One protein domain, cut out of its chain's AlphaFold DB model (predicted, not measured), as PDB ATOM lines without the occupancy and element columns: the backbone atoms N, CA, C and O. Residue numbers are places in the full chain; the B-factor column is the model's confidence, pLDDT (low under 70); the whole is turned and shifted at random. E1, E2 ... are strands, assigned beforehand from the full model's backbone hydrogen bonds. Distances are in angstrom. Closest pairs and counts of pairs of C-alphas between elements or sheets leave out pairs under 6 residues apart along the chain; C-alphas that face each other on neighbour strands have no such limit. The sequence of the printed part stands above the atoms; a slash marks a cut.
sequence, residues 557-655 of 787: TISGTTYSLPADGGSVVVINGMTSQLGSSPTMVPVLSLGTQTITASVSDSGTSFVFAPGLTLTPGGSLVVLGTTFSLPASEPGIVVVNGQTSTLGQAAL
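AT A GLANCE: This is residues 557 to 655 of the 787 residues of an uncharacterized protein of Venturia nashicola (UniProt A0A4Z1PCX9). Two unequal lobes are joined by a thin extended link: a small three-stranded sheet, E1 to E3, sits at one end of the model, and a larger lobe of three small sheets, E4 to E13, at the other. In the larger lobe the chain runs from sheet to sheet, E5 running on into E6 and E12 into E13, and E13 folds back beside E4, where this lobe began. The printed part has 99 residues with thirteen named strands, E1 to E13 in order, and no named helix; its class is all strand. The four sheets, ordered E1 E2 E3, E5 E4 E13, E6 E7 E8 and E9 E10 E11 E12, are antiparallel throughout. The whole is loose, with a radius of gyration of the C-alphas of 17.2 A and spans of 51 by 25 by 23 A.

IN THESE COORDINATES: E1, residues 561 to 564, begins with C-alpha 561 at (33.521, 64.662, 125.043). E2 is residues 572 to 575 and E3 residues 578 to 581. E4, residues 588 to 594, begins with C-alpha 588 at (43.988, 43.030, 143.501) and is 18.2 A long. E5 is residues 597 to 600, E6 602 to 604, and E7 607 to 613, 18.6 A long. E8 is residues 616 to 618, E9 623 to 626, E10 629 to 632, E11 640 to 643 and E12 646 to 649. E13, residues 651 to 654, ends with C-alpha 654 at (42.465, 43.450, 147.676).

HOW THE PARTS SIT: E1, E2 and E3 form a meander, each strand the antiparallel neighbour of the one before; N 564 and O 574 are 2.8 A apart, N 573 and O 580 2.8 A. E3 and E4 are apart. E4 pairs in a staggered way, with E13 over residues 588 to 591 (N 591 and O 651, 2.8 A) and with E5 over 591 to 594 (N 592 and O 599, 2.9 A). E5 runs on into E6 at 16 degrees. E6, E7 and E8 form a second meander, with N 602 and O 609 2.8 A apart and N 610 and O 618 2.9 A. The closest C-alphas of E5 and E7 are those of Thr 600 and Phe 610, 6.7 A; those of E8 and E9 are Leu 618 and Leu 624, 5.8 A. E9 to E12 form a third meander, with N 624 and O 631 2.8 A apart, N 632 and O 642 2.8 A, and N 641 and O 648 2.8 A. E12 runs on into E13 at 24 degrees, and E4 and E12 are near each other.

THE WHOLE: The C-alphas farthest apart, of Ala 567 and Gly 628, are 53.5 A apart. The printed part has no cut, and no link is long. The mean pLDDT of the printed part is 86.8; residues 584 to 588, 605 and 654 to 655 are under 70.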
ATOM      1  N   THR A 557      27.357  63.257 126.689       97.31
ATOM      2  CA  THR A 557      28.392  64.256 126.386       97.31
ATOM      3  C   THR A 557      28.746  65.049 127.638       97.31
ATOM      4  O   THR A 557      27.890  65.731 128.198       97.31
ATOM      5  N   ILE A 558      30.012  64.996 128.055       92.06
ATOM      6  CA  ILE A 558      30.536  65.693 129.238       92.06
ATOM      7  C   ILE A 558      31.685  66.577 128.792       92.06
ATOM      8  O   ILE A 558      32.654  66.092 128.207       92.06
ATOM      9  N   SER A 559      31.565  67.884 129.028       91.50
ATOM     10  CA  SER A 559      32.594  68.868 128.660       91.50
ATOM     11  C   SER A 559      33.040  68.762 127.190       91.50
ATOM     12  O   SER A 559      34.220  68.870 126.875       91.50
ATOM     13  N   GLY A 560      32.096  68.498 126.278       92.38
ATOM     14  CA  GLY A 560      32.360  68.344 124.840       92.38
ATOM     15  C   GLY A 560      32.906  66.977 124.410       92.38
ATOM     16  O   GLY A 560      33.076  66.759 123.215       92.38
ATOM     17  N   THR A 561      33.141  66.051 125.344       93.88
ATOM     18  CA  THR A 561      33.521  64.662 125.043       93.88
ATOM     19  C   THR A 561      32.295  63.760 125.086       93.88
ATOM     20  O   THR A 561      31.609  63.708 126.103       93.88
ATOM     21  N   THR A 562      32.008  63.051 123.997       96.81
ATOM     22  CA  THR A 562      30.868  62.131 123.886       96.81
ATOM     23  C   THR A 562      31.289  60.706 124.213       96.81
ATOM     24  O   THR A 562      32.132  60.138 123.525       96.81
ATOM     25  N   TYR A 563      30.666  60.118 125.224       97.06
ATOM     26  CA  TYR A 563      30.830  58.733 125.646       97.06
ATOM     27  C   TYR A 563      29.603  57.940 125.215       97.06
ATOM     28  O   TYR A 563      28.488  58.335 125.532       97.06
ATOM     29  N   SER A 564      29.774  56.819 124.530       96.06
ATOM     30  CA  SER A 564      28.669  55.939 124.147       96.06
ATOM     31  C   SER A 564      28.966  54.520 124.591       96.06
ATOM     32  O   SER A 564      30.011  53.969 124.242       96.06
ATOM     33  N   LEU A 565      28.053  53.919 125.347       94.81
ATOM     34  CA  LEU A 565      28.162  52.524 125.754       94.81
ATOM     35  C   LEU A 565      27.301  51.681 124.807       94.81
ATOM     36  O   LEU A 565      26.124  51.999 124.630       94.81
ATOM     37  N   PRO A 566      27.841  50.633 124.168       91.50
ATOM     38  CA  PRO A 566      27.054  49.747 123.320       91.50
ATOM     39  C   PRO A 566      25.832  49.159 124.042       91.50
ATOM     40  O   PRO A 566      25.816  49.014 125.265       91.50
ATOM     41  N   ALA A 567      24.784  48.830 123.282       88.75
ATOM     42  CA  ALA A 567      23.508  48.340 123.819       88.75
ATOM     43  C   ALA A 567      23.622  47.018 124.594       88.75
ATOM     44  O   ALA A 567      22.802  46.743 125.465       88.75
ATOM     45  N   ASP A 568      24.645  46.218 124.300       81.44
ATOM     46  CA  ASP A 568      24.948  44.974 125.003       81.44
ATOM     47  C   ASP A 568      25.693  45.192 126.333       81.44
ATOM     48  O   ASP A 568      25.911  44.229 127.065       81.44
ATOM     49  N   GLY A 569      26.079  46.432 126.667       79.44
ATOM     50  CA  GLY A 569      26.901  46.732 127.842       79.44
ATOM     51  C   GLY A 569      28.277  46.062 127.783       79.44
ATOM     52  O   GLY A 569      28.865  45.790 128.835       79.44
ATOM     53  N   GLY A 570      28.743  45.738 126.568       76.06
ATOM     54  CA  GLY A 570      29.931  44.935 126.307       76.06
ATOM     55  C   GLY A 570      31.235  45.556 126.805       76.06
ATOM     56  O   GLY A 570      31.265  46.600 127.444       76.06
ATOM     57  N   SER A 571      32.357  44.907 126.493       82.06
ATOM     58  CA  SER A 571      33.694  45.243 127.012       82.06
ATOM     59  C   SER A 571      34.333  46.497 126.400       82.06
ATOM     60  O   SER A 571      35.553  46.630 126.431       82.06
ATOM     61  N   VAL A 572      33.554  47.400 125.800       89.12
ATOM     62  CA  VAL A 572      34.071  48.617 125.163       89.12
ATOM     63  C   VAL A 572      33.168  49.811 125.439       89.12
ATOM     64  O   VAL A 572      31.952  49.670 125.536       89.12
ATOM     65  N   VAL A 573      33.755  51.002 125.493       93.12
ATOM     66  CA  VAL A 573      33.037  52.277 125.413       93.12
ATOM     67  C   VAL A 573      33.553  53.048 124.201       93.12
ATOM     68  O   VAL A 573      34.711  52.913 123.820       93.12
ATOM     69  N   VAL A 574      32.722  53.869 123.574       94.19
ATOM     70  CA  VAL A 574      33.136  54.729 122.462       94.19
ATOM     71  C   VAL A 574      33.289  56.159 122.973       94.19
ATOM     72  O   VAL A 574      32.307  56.758 123.394       94.19
ATOM     73  N   ILE A 575      34.498  56.711 122.931       95.19
ATOM     74  CA  ILE A 575      34.832  58.070 123.370       95.19
ATOM     75  C   ILE A 575      35.144  58.911 122.133       95.19
ATOM     76  O   ILE A 575      36.090  58.622 121.404       95.19
ATOM     77  N   ASN A 576      34.341  59.939 121.859       94.00
ATOM     78  CA  ASN A 576      34.449  60.791 120.666       94.00
ATOM     79  C   ASN A 576      34.516  59.995 119.347       94.00
ATOM     80  O   ASN A 576      35.249  60.348 118.428       94.00
ATOM     81  N   GLY A 577      33.767  58.893 119.258       91.69
ATOM     82  CA  GLY A 577      33.777  58.005 118.090       91.69
ATOM     83  C   GLY A 577      34.928  56.991 118.057       91.69
ATOM     84  O   GLY A 577      34.920  56.117 117.194       91.69
ATOM     85  N   MET A 578      35.879  57.045 118.996       80.50
ATOM     86  CA  MET A 578      36.948  56.052 119.136       80.50
ATOM     87  C   MET A 578      36.568  54.971 120.146       80.50
ATOM     88  O   MET A 578      36.137  55.270 121.253       80.50
ATOM     89  N   THR A 579      36.738  53.702 119.788       89.56
ATOM     90  CA  THR A 579      36.483  52.574 120.694       89.56
ATOM     91  C   THR A 579      37.622  52.428 121.706       89.56
ATOM     92  O   THR A 579      38.770  52.238 121.317       89.56
ATOM     93  N   SER A 580      37.297  52.476 122.995       87.81
ATOM     94  CA  SER A 580      38.181  52.178 124.123       87.81
ATOM     95  C   SER A 580      37.734  50.878 124.791       87.81
ATOM     96  O   SER A 580      36.535  50.671 124.996       87.81
ATOM     97  N   GLN A 581      38.666  49.977 125.105       85.94
ATOM     98  CA  GLN A 581      38.330  48.756 125.839       85.94
ATOM     99  C   GLN A 581      38.103  49.078 127.314       85.94
ATOM    100  O   GLN A 581      38.884  49.795 127.931       85.94
ATOM    101  N   LEU A 582      37.036  48.526 127.884       87.19
ATOM    102  CA  LEU A 582      36.819  48.553 129.321       87.19
ATOM    103  C   LEU A 582      37.797  47.573 129.962       87.19
ATOM    104  O   LEU A 582      37.801  46.381 129.637       87.19
ATOM    105  N   GLY A 583      38.621  48.077 130.874       77.44
ATOM    106  CA  GLY A 583      39.497  47.236 131.670       77.44
ATOM    107  C   GLY A 583      38.673  46.364 132.611       77.44
ATOM    108  O   GLY A 583      37.629  46.770 133.121       77.44
ATOM    109  N   SER A 584      39.141  45.157 132.893       66.44
ATOM    110  CA  SER A 584      38.731  44.466 134.111       66.44
ATOM    111  C   SER A 584      39.320  45.221 135.301       66.44
ATOM    112  O   SER A 584      40.539  45.398 135.335       66.44
ATOM    113  N   SER A 585      38.500  45.646 136.272       59.31
ATOM    114  CA  SER A 585      39.017  46.169 137.543       59.31
ATOM    115  C   SER A 585      40.023  45.158 138.092       59.31
ATOM    116  O   SER A 585      39.645  43.990 138.253       59.31
ATOM    117  N   PRO A 586      41.294  45.542 138.312       58.09
ATOM    118  CA  PRO A 586      42.263  44.631 138.887       58.09
ATOM    119  C   PRO A 586      41.804  44.344 140.311       58.09
ATOM    120  O   PRO A 586      42.060  45.134 141.203       58.09
ATOM    121  N   THR A 587      41.116  43.222 140.539       57.19
ATOM    122  CA  THR A 587      40.557  42.841 141.852       57.19
ATOM    123  C   THR A 587      41.599  42.846 142.969       57.19
ATOM    124  O   THR A 587      41.248  42.906 144.148       57.19
ATOM    125  N   MET A 588      42.879  42.806 142.601       63.75
ATOM    126  CA  MET A 588      43.988  43.030 143.501       63.75
ATOM    127  C   MET A 588      44.982  44.017 142.889       63.75
ATOM    128  O   MET A 588      45.389  43.874 141.734       63.75
ATOM    129  N   VAL A 589      45.383  45.008 143.680       81.00
ATOM    130  CA  VAL A 589      46.424  45.972 143.312       81.00
ATOM    131  C   VAL A 589      47.765  45.435 143.798       81.00
ATOM    132  O   VAL A 589      47.843  44.940 144.930       81.00
ATOM    133  N   PRO A 590      48.833  45.523 142.989       87.31
ATOM    134  CA  PRO A 590      50.161  45.180 143.463       87.31
ATOM    135  C   PRO A 590      50.549  46.052 144.660       87.31
ATOM    136  O   PRO A 590      50.406  47.274 144.624       87.31
ATOM    137  N   VAL A 591      51.060  45.423 145.711       88.81
ATOM    138  CA  VAL A 591      51.572  46.097 146.903       88.81
ATOM    139  C   VAL A 591      53.041  45.775 147.073       88.81
ATOM    140  O   VAL A 591      53.454  44.613 147.108       88.81
ATOM    141  N   LEU A 592      53.835  46.824 147.223       91.44
ATOM    142  CA  LEU A 592      55.232  46.730 147.592       91.44
ATOM    143  C   LEU A 592      55.347  46.825 149.113       91.44
ATOM    144  O   LEU A 592      55.080  47.869 149.701       91.44
ATOM    145  N   SER A 593      55.731  45.720 149.750       89.31
ATOM    146  CA  SER A 593      55.980  45.683 151.196       89.31
ATOM    147  C   SER A 593      57.447  45.999 151.492       89.31
ATOM    148  O   SER A 593      58.345  45.312 151.006       89.31
ATOM    149  N   LEU A 594      57.684  47.030 152.301       87.06
ATOM    150  CA  LEU A 594      58.994  47.508 152.745       87.06
ATOM    151  C   LEU A 594      59.057  47.433 154.272       87.06
ATOM    152  O   LEU A 594      58.786  48.405 154.980       87.06
ATOM    153  N   GLY A 595      59.377  46.250 154.799       88.00
ATOM    154  CA  GLY A 595      59.309  46.006 156.240       88.00
ATOM    155  C   GLY A 595      57.871  46.131 156.748       88.00
ATOM    156  O   GLY A 595      57.018  45.339 156.361       88.00
ATOM    157  N   THR A 596      57.604  47.119 157.606       81.50
ATOM    158  CA  THR A 596      56.262  47.405 158.148       81.50
ATOM    159  C   THR A 596      55.438  48.366 157.290       81.50
ATOM    160  O   THR A 596      54.264  48.567 157.584       81.50
ATOM    161  N   GLN A 597      56.026  48.978 156.258       82.31
ATOM    162  CA  GLN A 597      55.312  49.870 155.344       82.31
ATOM    163  C   GLN A 597      54.830  49.113 154.108       82.31
ATOM    164  O   GLN A 597      55.530  48.251 153.577       82.31
ATOM    165  N   THR A 598      53.651  49.474 153.613       86.06
ATOM    166  CA  THR A 598      53.077  48.945 152.372       86.06
ATOM    167  C   THR A 598      52.770  50.096 151.428       86.06
ATOM    168  O   THR A 598      52.049  51.016 151.804       86.06
ATOM    169  N   ILE A 599      53.291  50.033 150.204       86.31
ATOM    170  CA  ILE A 599      53.012  51.002 149.143       86.31
ATOM    171  C   ILE A 599      52.109  50.324 148.117       86.31
ATOM    172  O   ILE A 599      52.504  49.338 147.489       86.31
ATOM    173  N   THR A 600      50.901  50.847 147.946       87.31
ATOM    174  CA  THR A 600      49.944  50.357 146.949       87.31
ATOM    175  C   THR A 600      50.256  50.967 145.587       87.31
ATOM    176  O   THR A 600      50.490  52.171 145.485       87.31
ATOM    177  N   ALA A 601      50.276  50.146 144.538       87.06
ATOM    178  CA  ALA A 601      50.490  50.632 143.184       87.06
ATOM    179  C   ALA A 601      49.308  51.482 142.698       87.06
ATOM    180  O   ALA A 601      48.148  51.123 142.897       87.06
ATOM    181  N   SER A 602      49.602  52.550 141.964       80.38
ATOM    182  CA  SER A 602      48.643  53.197 141.073       80.38
ATOM    183  C   SER A 602      48.678  52.476 139.728       80.38
ATOM    184  O   SER A 602      49.731  52.394 139.088       80.38
ATOM    185  N   VAL A 603      47.541  51.920 139.311       75.31
ATOM    186  CA  VAL A 603      47.399  51.215 138.030       75.31
ATOM    187  C   VAL A 603      46.775  52.171 137.020       75.31
ATOM    188  O   VAL A 603      45.681  52.673 137.260       75.31
ATOM    189  N   SER A 604      47.462  52.413 135.906       74.06
ATOM    190  CA  SER A 604      46.927  53.144 134.750       74.06
ATOM    191  C   SER A 604      47.077  52.312 133.477       74.06
ATOM    192  O   SER A 604      47.704  51.249 133.487       74.06
ATOM    193  N   ASP A 605      46.550  52.809 132.355       67.06
ATOM    194  CA  ASP A 605      46.649  52.142 131.047       67.06
ATOM    195  C   ASP A 605      48.111  51.937 130.589       67.06
ATOM    196  O   ASP A 605      48.395  51.079 129.753       67.06
ATOM    197  N   SER A 606      49.057  52.698 131.156       72.19
ATOM    198  CA  SER A 606      50.499  52.579 130.878       72.19
ATOM    199  C   SER A 606      51.247  51.614 131.810       72.19
ATOM    200  O   SER A 606      52.444  51.387 131.629       72.19
ATOM    201  N   GLY A 607      50.550  51.018 132.782       82.75
ATOM    202  CA  GLY A 607      51.075  49.998 133.685       82.75
ATOM    203  C   GLY A 607      50.947  50.356 135.167       82.75
ATOM    204  O   GLY A 607      50.207  51.248 135.574       82.75
ATOM    205  N   THR A 608      51.666  49.610 136.004       85.25
ATOM    206  CA  THR A 608      51.686  49.789 137.463       85.25
ATOM    207  C   THR A 608      52.782  50.771 137.855       85.25
ATOM    208  O   THR A 608      53.929  50.574 137.463       85.25
ATOM    209  N   SER A 609      52.475  51.778 138.665       91.88
ATOM    210  CA  SER A 609      53.470  52.698 139.229       91.88
ATOM    211  C   SER A 609      53.391  52.725 140.753       91.88
ATOM    212  O   SER A 609      52.322  52.522 141.321       91.88
ATOM    213  N   PHE A 610      54.516  52.954 141.428       93.62
ATOM    214  CA  PHE A 610      54.575  53.084 142.887       93.62
ATOM    215  C   PHE A 610      55.055  54.482 143.254       93.62
ATOM    216  O   PHE A 610      56.160  54.873 142.876       93.62
ATOM    217  N   VAL A 611      54.243  55.228 143.996       91.94
ATOM    218  CA  VAL A 611      54.601  56.566 144.482       91.94
ATOM    219  C   VAL A 611      55.147  56.428 145.900       91.94
ATOM    220  O   VAL A 611      54.419  56.041 146.808       91.94
ATOM    221  N   PHE A 612      56.436  56.710 146.086       90.31
ATOM    222  CA  PHE A 612      57.101  56.631 147.393       90.31
ATOM    223  C   PHE A 612      56.995  57.949 148.168       90.31
ATOM    224  O   PHE A 612      56.917  57.944 149.390       90.31
ATOM    225  N   ALA A 613      57.026  59.069 147.446       85.25
ATOM    226  CA  ALA A 613      56.864  60.433 147.941       85.25
ATOM    227  C   ALA A 613      56.566  61.353 146.738       85.25
ATOM    228  O   ALA A 613      56.751  60.924 145.590       85.25
ATOM    229  N   PRO A 614      56.156  62.618 146.940       81.94
ATOM    230  CA  PRO A 614      56.029  63.577 145.845       81.94
ATOM    231  C   PRO A 614      57.308  63.656 144.996       81.94
ATOM    232  O   PRO A 614      58.406  63.852 145.513       81.94
ATOM    233  N   GLY A 615      57.170  63.464 143.682       89.56
ATOM    234  CA  GLY A 615      58.294  63.451 142.737       89.56
ATOM    235  C   GLY A 615      59.133  62.165 142.723       89.56
ATOM    236  O   GLY A 615      60.022  62.040 141.884       89.56
ATOM    237  N   LEU A 616      58.844  61.194 143.596       92.69
ATOM    238  CA  LEU A 616      59.508  59.890 143.647       92.69
ATOM    239  C   LEU A 616      58.533  58.787 143.223       92.69
ATOM    240  O   LEU A 616      57.992  58.050 144.050       92.69
ATOM    241  N   THR A 617      58.325  58.676 141.913       94.50
ATOM    242  CA  THR A 617      57.472  57.645 141.311       94.50
ATOM    243  C   THR A 617      58.328  56.606 140.598       94.50
ATOM    244  O   THR A 617      59.105  56.932 139.701       94.50
ATOM    245  N   LEU A 618      58.164  55.342 140.970       95.69
ATOM    246  CA  LEU A 618      58.734  54.206 140.261       95.69
ATOM    247  C   LEU A 618      57.752  53.758 139.173       95.69
ATOM    248  O   LEU A 618      56.691  53.212 139.474       95.69
ATOM    249  N   THR A 619      58.104  54.003 137.916       95.56
ATOM    250  CA  THR A 619      57.320  53.630 136.730       95.56
ATOM    251  C   THR A 619      57.858  52.350 136.079       95.56
ATOM    252  O   THR A 619      59.011  51.983 136.324       95.56
ATOM    253  N   PRO A 620      57.067  51.648 135.244       94.38
ATOM    254  CA  PRO A 620      57.546  50.476 134.514       94.38
ATOM    255  C   PRO A 620      58.776  50.795 133.655       94.38
ATOM    256  O   PRO A 620      58.802  51.775 132.914       94.38
ATOM    257  N   GLY A 621      59.817  49.972 133.769       94.81
ATOM    258  CA  GLY A 621      61.135  50.183 133.161       94.81
ATOM    259  C   GLY A 621      62.037  51.167 133.914       94.81
ATOM    260  O   GLY A 621      63.211  51.300 133.567       94.81
ATOM    261  N   GLY A 622      61.516  51.847 134.935       95.00
ATOM    262  CA  GLY A 622      62.239  52.823 135.737       95.00
ATOM    263  C   GLY A 622      63.049  52.200 136.874       95.00
ATOM    264  O   GLY A 622      62.811  51.073 137.316       95.00
ATOM    265  N   SER A 623      63.996  52.986 137.386       96.12
ATOM    266  CA  SER A 623      64.697  52.715 138.637       96.12
ATOM    267  C   SER A 623      64.686  53.964 139.514       96.12
ATOM    268  O   SER A 623      64.933  55.064 139.029       96.12
ATOM    269  N   LEU A 624      64.424  53.788 140.803       96.44
ATOM    270  CA  LEU A 624      64.283  54.839 141.804       96.44
ATOM    271  C   LEU A 624      65.145  54.496 143.021       96.44
ATOM    272  O   LEU A 624      65.094  53.368 143.499       96.44
ATOM    273  N   VAL A 625      65.922  55.444 143.545       96.50
ATOM    274  CA  VAL A 625      66.681  55.250 144.792       96.50
ATOM    275  C   VAL A 625      65.969  55.981 145.923       96.50
ATOM    276  O   VAL A 625      65.853  57.203 145.883       96.50
ATOM    277  N   VAL A 626      65.518  55.248 146.941       93.19
ATOM    278  CA  VAL A 626      64.855  55.805 148.130       93.19
ATOM    279  C   VAL A 626      65.661  55.405 149.357       93.19
ATOM    280  O   VAL A 626      65.864  54.220 149.608       93.19
ATOM    281  N   LEU A 627      66.172  56.394 150.098       91.75
ATOM    282  CA  LEU A 627      66.986  56.188 151.309       91.75
ATOM    283  C   LEU A 627      68.164  55.208 151.101       91.75
ATOM    284  O   LEU A 627      68.443  54.355 151.938       91.75
ATOM    285  N   GLY A 628      68.841  55.303 149.952       92.81
ATOM    286  CA  GLY A 628      69.976  54.437 149.600       92.81
ATOM    287  C   GLY A 628      69.600  53.033 149.111       92.81
ATOM    288  O   GLY A 628      70.492  52.254 148.788       92.81
ATOM    289  N   THR A 629      68.307  52.718 149.015       94.69
ATOM    290  CA  THR A 629      67.803  51.471 148.428       94.69
ATOM    291  C   THR A 629      67.353  51.714 146.991       94.69
ATOM    292  O   THR A 629      66.514  52.579 146.747       94.69
ATOM    293  N   THR A 630      67.894  50.959 146.037       96.81
ATOM    294  CA  THR A 630      67.518  51.038 144.618       96.81
ATOM    295  C   THR A 630      66.350  50.104 144.332       96.81
ATOM    296  O   THR A 630      66.484  48.891 144.455       96.81
ATOM    297  N   PHE A 631      65.227  50.657 143.904       97.06
ATOM    298  CA  PHE A 631      64.065  49.941 143.398       97.06
ATOM    299  C   PHE A 631      64.060  50.012 141.876       97.06
ATOM    300  O   PHE A 631      64.211  51.096 141.324       97.06
ATOM    301  N   SER A 632      63.858  48.901 141.182       96.50
ATOM    302  CA  SER A 632      63.672  48.886 139.731       96.50
ATOM    303  C   SER A 632      62.421  48.097 139.391       96.50
ATOM    304  O   SER A 632      62.252  46.970 139.855       96.50
ATOM    305  N   LEU A 633      61.539  48.683 138.588       95.62
ATOM    306  CA  LEU A 633      60.314  48.031 138.148       95.62
ATOM    307  C   LEU A 633      60.509  47.574 136.702       95.62
ATOM    308  O   LEU A 633      60.706  48.420 135.832       95.62
ATOM    309  N   PRO A 634      60.508  46.267 136.404       92.12
ATOM    310  CA  PRO A 634      60.684  45.787 135.038       92.12
ATOM    311  C   PRO A 634      59.573  46.296 134.115       92.12
ATOM    312  O   PRO A 634      58.417  46.390 134.511       92.12
ATOM    313  N   ALA A 635      59.909  46.606 132.861       89.69
ATOM    314  CA  ALA A 635      58.940  47.140 131.901       89.69
ATOM    315  C   ALA A 635      57.879  46.114 131.454       89.69
ATOM    316  O   ALA A 635      56.839  46.504 130.933       89.69
ATOM    317  N   SER A 636      58.147  44.812 131.604       81.69
ATOM    318  CA  SER A 636      57.365  43.744 130.953       81.69
ATOM    319  C   SER A 636      56.877  42.645 131.895       81.69
ATOM    320  O   SER A 636      56.154  41.758 131.452       81.69
ATOM    321  N   GLU A 637      57.256  42.682 133.171       79.94
ATOM    322  CA  GLU A 637      56.896  41.649 134.147       79.94
ATOM    323  C   GLU A 637      56.062  42.275 135.271       79.94
ATOM    324  O   GLU A 637      56.614  42.724 136.281       79.94
ATOM    325  N   PRO A 638      54.727  42.357 135.099       76.94
ATOM    326  CA  PRO A 638      53.851  42.820 136.163       76.94
ATOM    327  C   PRO A 638      53.952  41.857 137.352       76.94
ATOM    328  O   PRO A 638      53.896  40.640 137.187       76.94
ATOM    329  N   GLY A 639      54.096  42.399 138.562       83.12
ATOM    330  CA  GLY A 639      54.126  41.596 139.790       83.12
ATOM    331  C   GLY A 639      55.515  41.317 140.371       83.12
ATOM    332  O   GLY A 639      55.600  40.631 141.387       83.12
ATOM    333  N   ILE A 640      56.592  41.871 139.807       89.44
ATOM    334  CA  ILE A 640      57.918  41.852 140.438       89.44
ATOM    335  C   ILE A 640      58.506  43.255 140.562       89.44
ATOM    336  O   ILE A 640      58.241  44.133 139.747       89.44
ATOM    337  N   VAL A 641      59.340  43.459 141.574       93.94
ATOM    338  CA  VAL A 641      60.184  44.644 141.740       93.94
ATOM    339  C   VAL A 641      61.579  44.185 142.135       93.94
ATOM    340  O   VAL A 641      61.738  43.249 142.911       93.94
ATOM    341  N   VAL A 642      62.609  44.821 141.601       94.44
ATOM    342  CA  VAL A 642      63.996  44.532 141.961       94.44
ATOM    343  C   VAL A 642      64.425  45.518 143.042       94.44
ATOM    344  O   VAL A 642      64.433  46.719 142.801       94.44
ATOM    345  N   VAL A 643      64.777  45.031 144.228       95.31
ATOM    346  CA  VAL A 643      65.239  45.836 145.366       95.31
ATOM    347  C   VAL A 643      66.719  45.548 145.598       95.31
ATOM    348  O   VAL A 643      67.100  44.415 145.884       95.31
ATOM    349  N   ASN A 644      67.577  46.556 145.443       95.38
ATOM    350  CA  ASN A 644      69.038  46.438 145.528       95.38
ATOM    351  C   ASN A 644      69.610  45.303 144.655       95.38
ATOM    352  O   ASN A 644      70.506  44.570 145.069       95.38
ATOM    353  N   GLY A 645      69.070  45.134 143.444       93.50
ATOM    354  CA  GLY A 645      69.482  44.075 142.517       93.50
ATOM    355  C   GLY A 645      68.899  42.686 142.814       93.50
ATOM    356  O   GLY A 645      69.166  41.762 142.049       93.50
ATOM    357  N   GLN A 646      68.095  42.522 143.870       87.12
ATOM    358  CA  GLN A 646      67.382  41.275 144.164       87.12
ATOM    359  C   GLN A 646      65.923  41.361 143.718       87.12
ATOM    360  O   GLN A 646      65.230  42.319 144.043       87.12
ATOM    361  N   THR A 647      65.440  40.361 142.985       92.62
ATOM    362  CA  THR A 647      64.035  40.295 142.562       92.62
ATOM    363  C   THR A 647      63.135  39.915 143.735       92.62
ATOM    364  O   THR A 647      63.324  38.869 144.351       92.62
ATOM    365  N   SER A 648      62.116  40.730 143.986       91.31
ATOM    366  CA  SER A 648      61.047  40.503 144.957       91.31
ATOM    367  C   SER A 648      59.704  40.429 144.237       91.31
ATOM    368  O   SER A 648      59.417  41.234 143.352       91.31
ATOM    369  N   THR A 649      58.854  39.479 144.620       89.31
ATOM    370  CA  THR A 649      57.465  39.423 144.147       89.31
ATOM    371  C   THR A 649      56.632  40.474 144.866       89.31
ATOM    372  O   THR A 649      56.692  40.581 146.092       89.31
ATOM    373  N   LEU A 650      55.845  41.235 144.115       90.25
ATOM    374  CA  LEU A 650      54.880  42.168 144.675       90.25
ATOM    375  C   LEU A 650      53.761  41.378 145.357       90.25
ATOM    376  O   LEU A 650      53.260  40.385 144.822       90.25
ATOM    377  N   GLY A 651      53.379  41.825 146.551       85.94
ATOM    378  CA  GLY A 651      52.174  41.344 147.203       85.94
ATOM    379  C   GLY A 651      50.947  41.757 146.399       85.94
ATOM    380  O   GLY A 651      51.006  42.619 145.523       85.94
ATOM    381  N   GLN A 652      49.816  41.147 146.711       83.38
ATOM    382  CA  GLN A 652      48.532  41.547 146.166       83.38
ATOM    383  C   GLN A 652      47.669  41.974 147.347       83.38
ATOM    384  O   GLN A 652      47.414  41.162 148.236       83.38
ATOM    385  N   ALA A 653      47.249  43.237 147.386       72.06
ATOM    386  CA  ALA A 653      46.181  43.645 148.289       72.06
ATOM    387  C   ALA A 653      44.872  43.637 147.518       72.06
ATOM    388  O   ALA A 653      44.832  44.048 146.356       72.06
ATOM    389  N   ALA A 654      43.804  43.181 148.170       60.66
ATOM    390  CA  ALA A 654      42.465  43.450 147.676       60.66
ATOM    391  C   ALA A 654      42.352  44.957 147.426       60.66
ATOM    392  O   ALA A 654      42.829  45.751 148.244       60.66
ATOM    393  N   LEU A 655      41.761  45.345 146.293       57.50
ATOM    394  CA  LEU A 655      41.339  46.731 146.122       57.50
ATOM    395  C   LEU A 655      40.567  47.117 147.381       57.50
ATOM    396  O   LEU A 655      39.620  46.421 147.754       57.50
TER     397      LEU A 655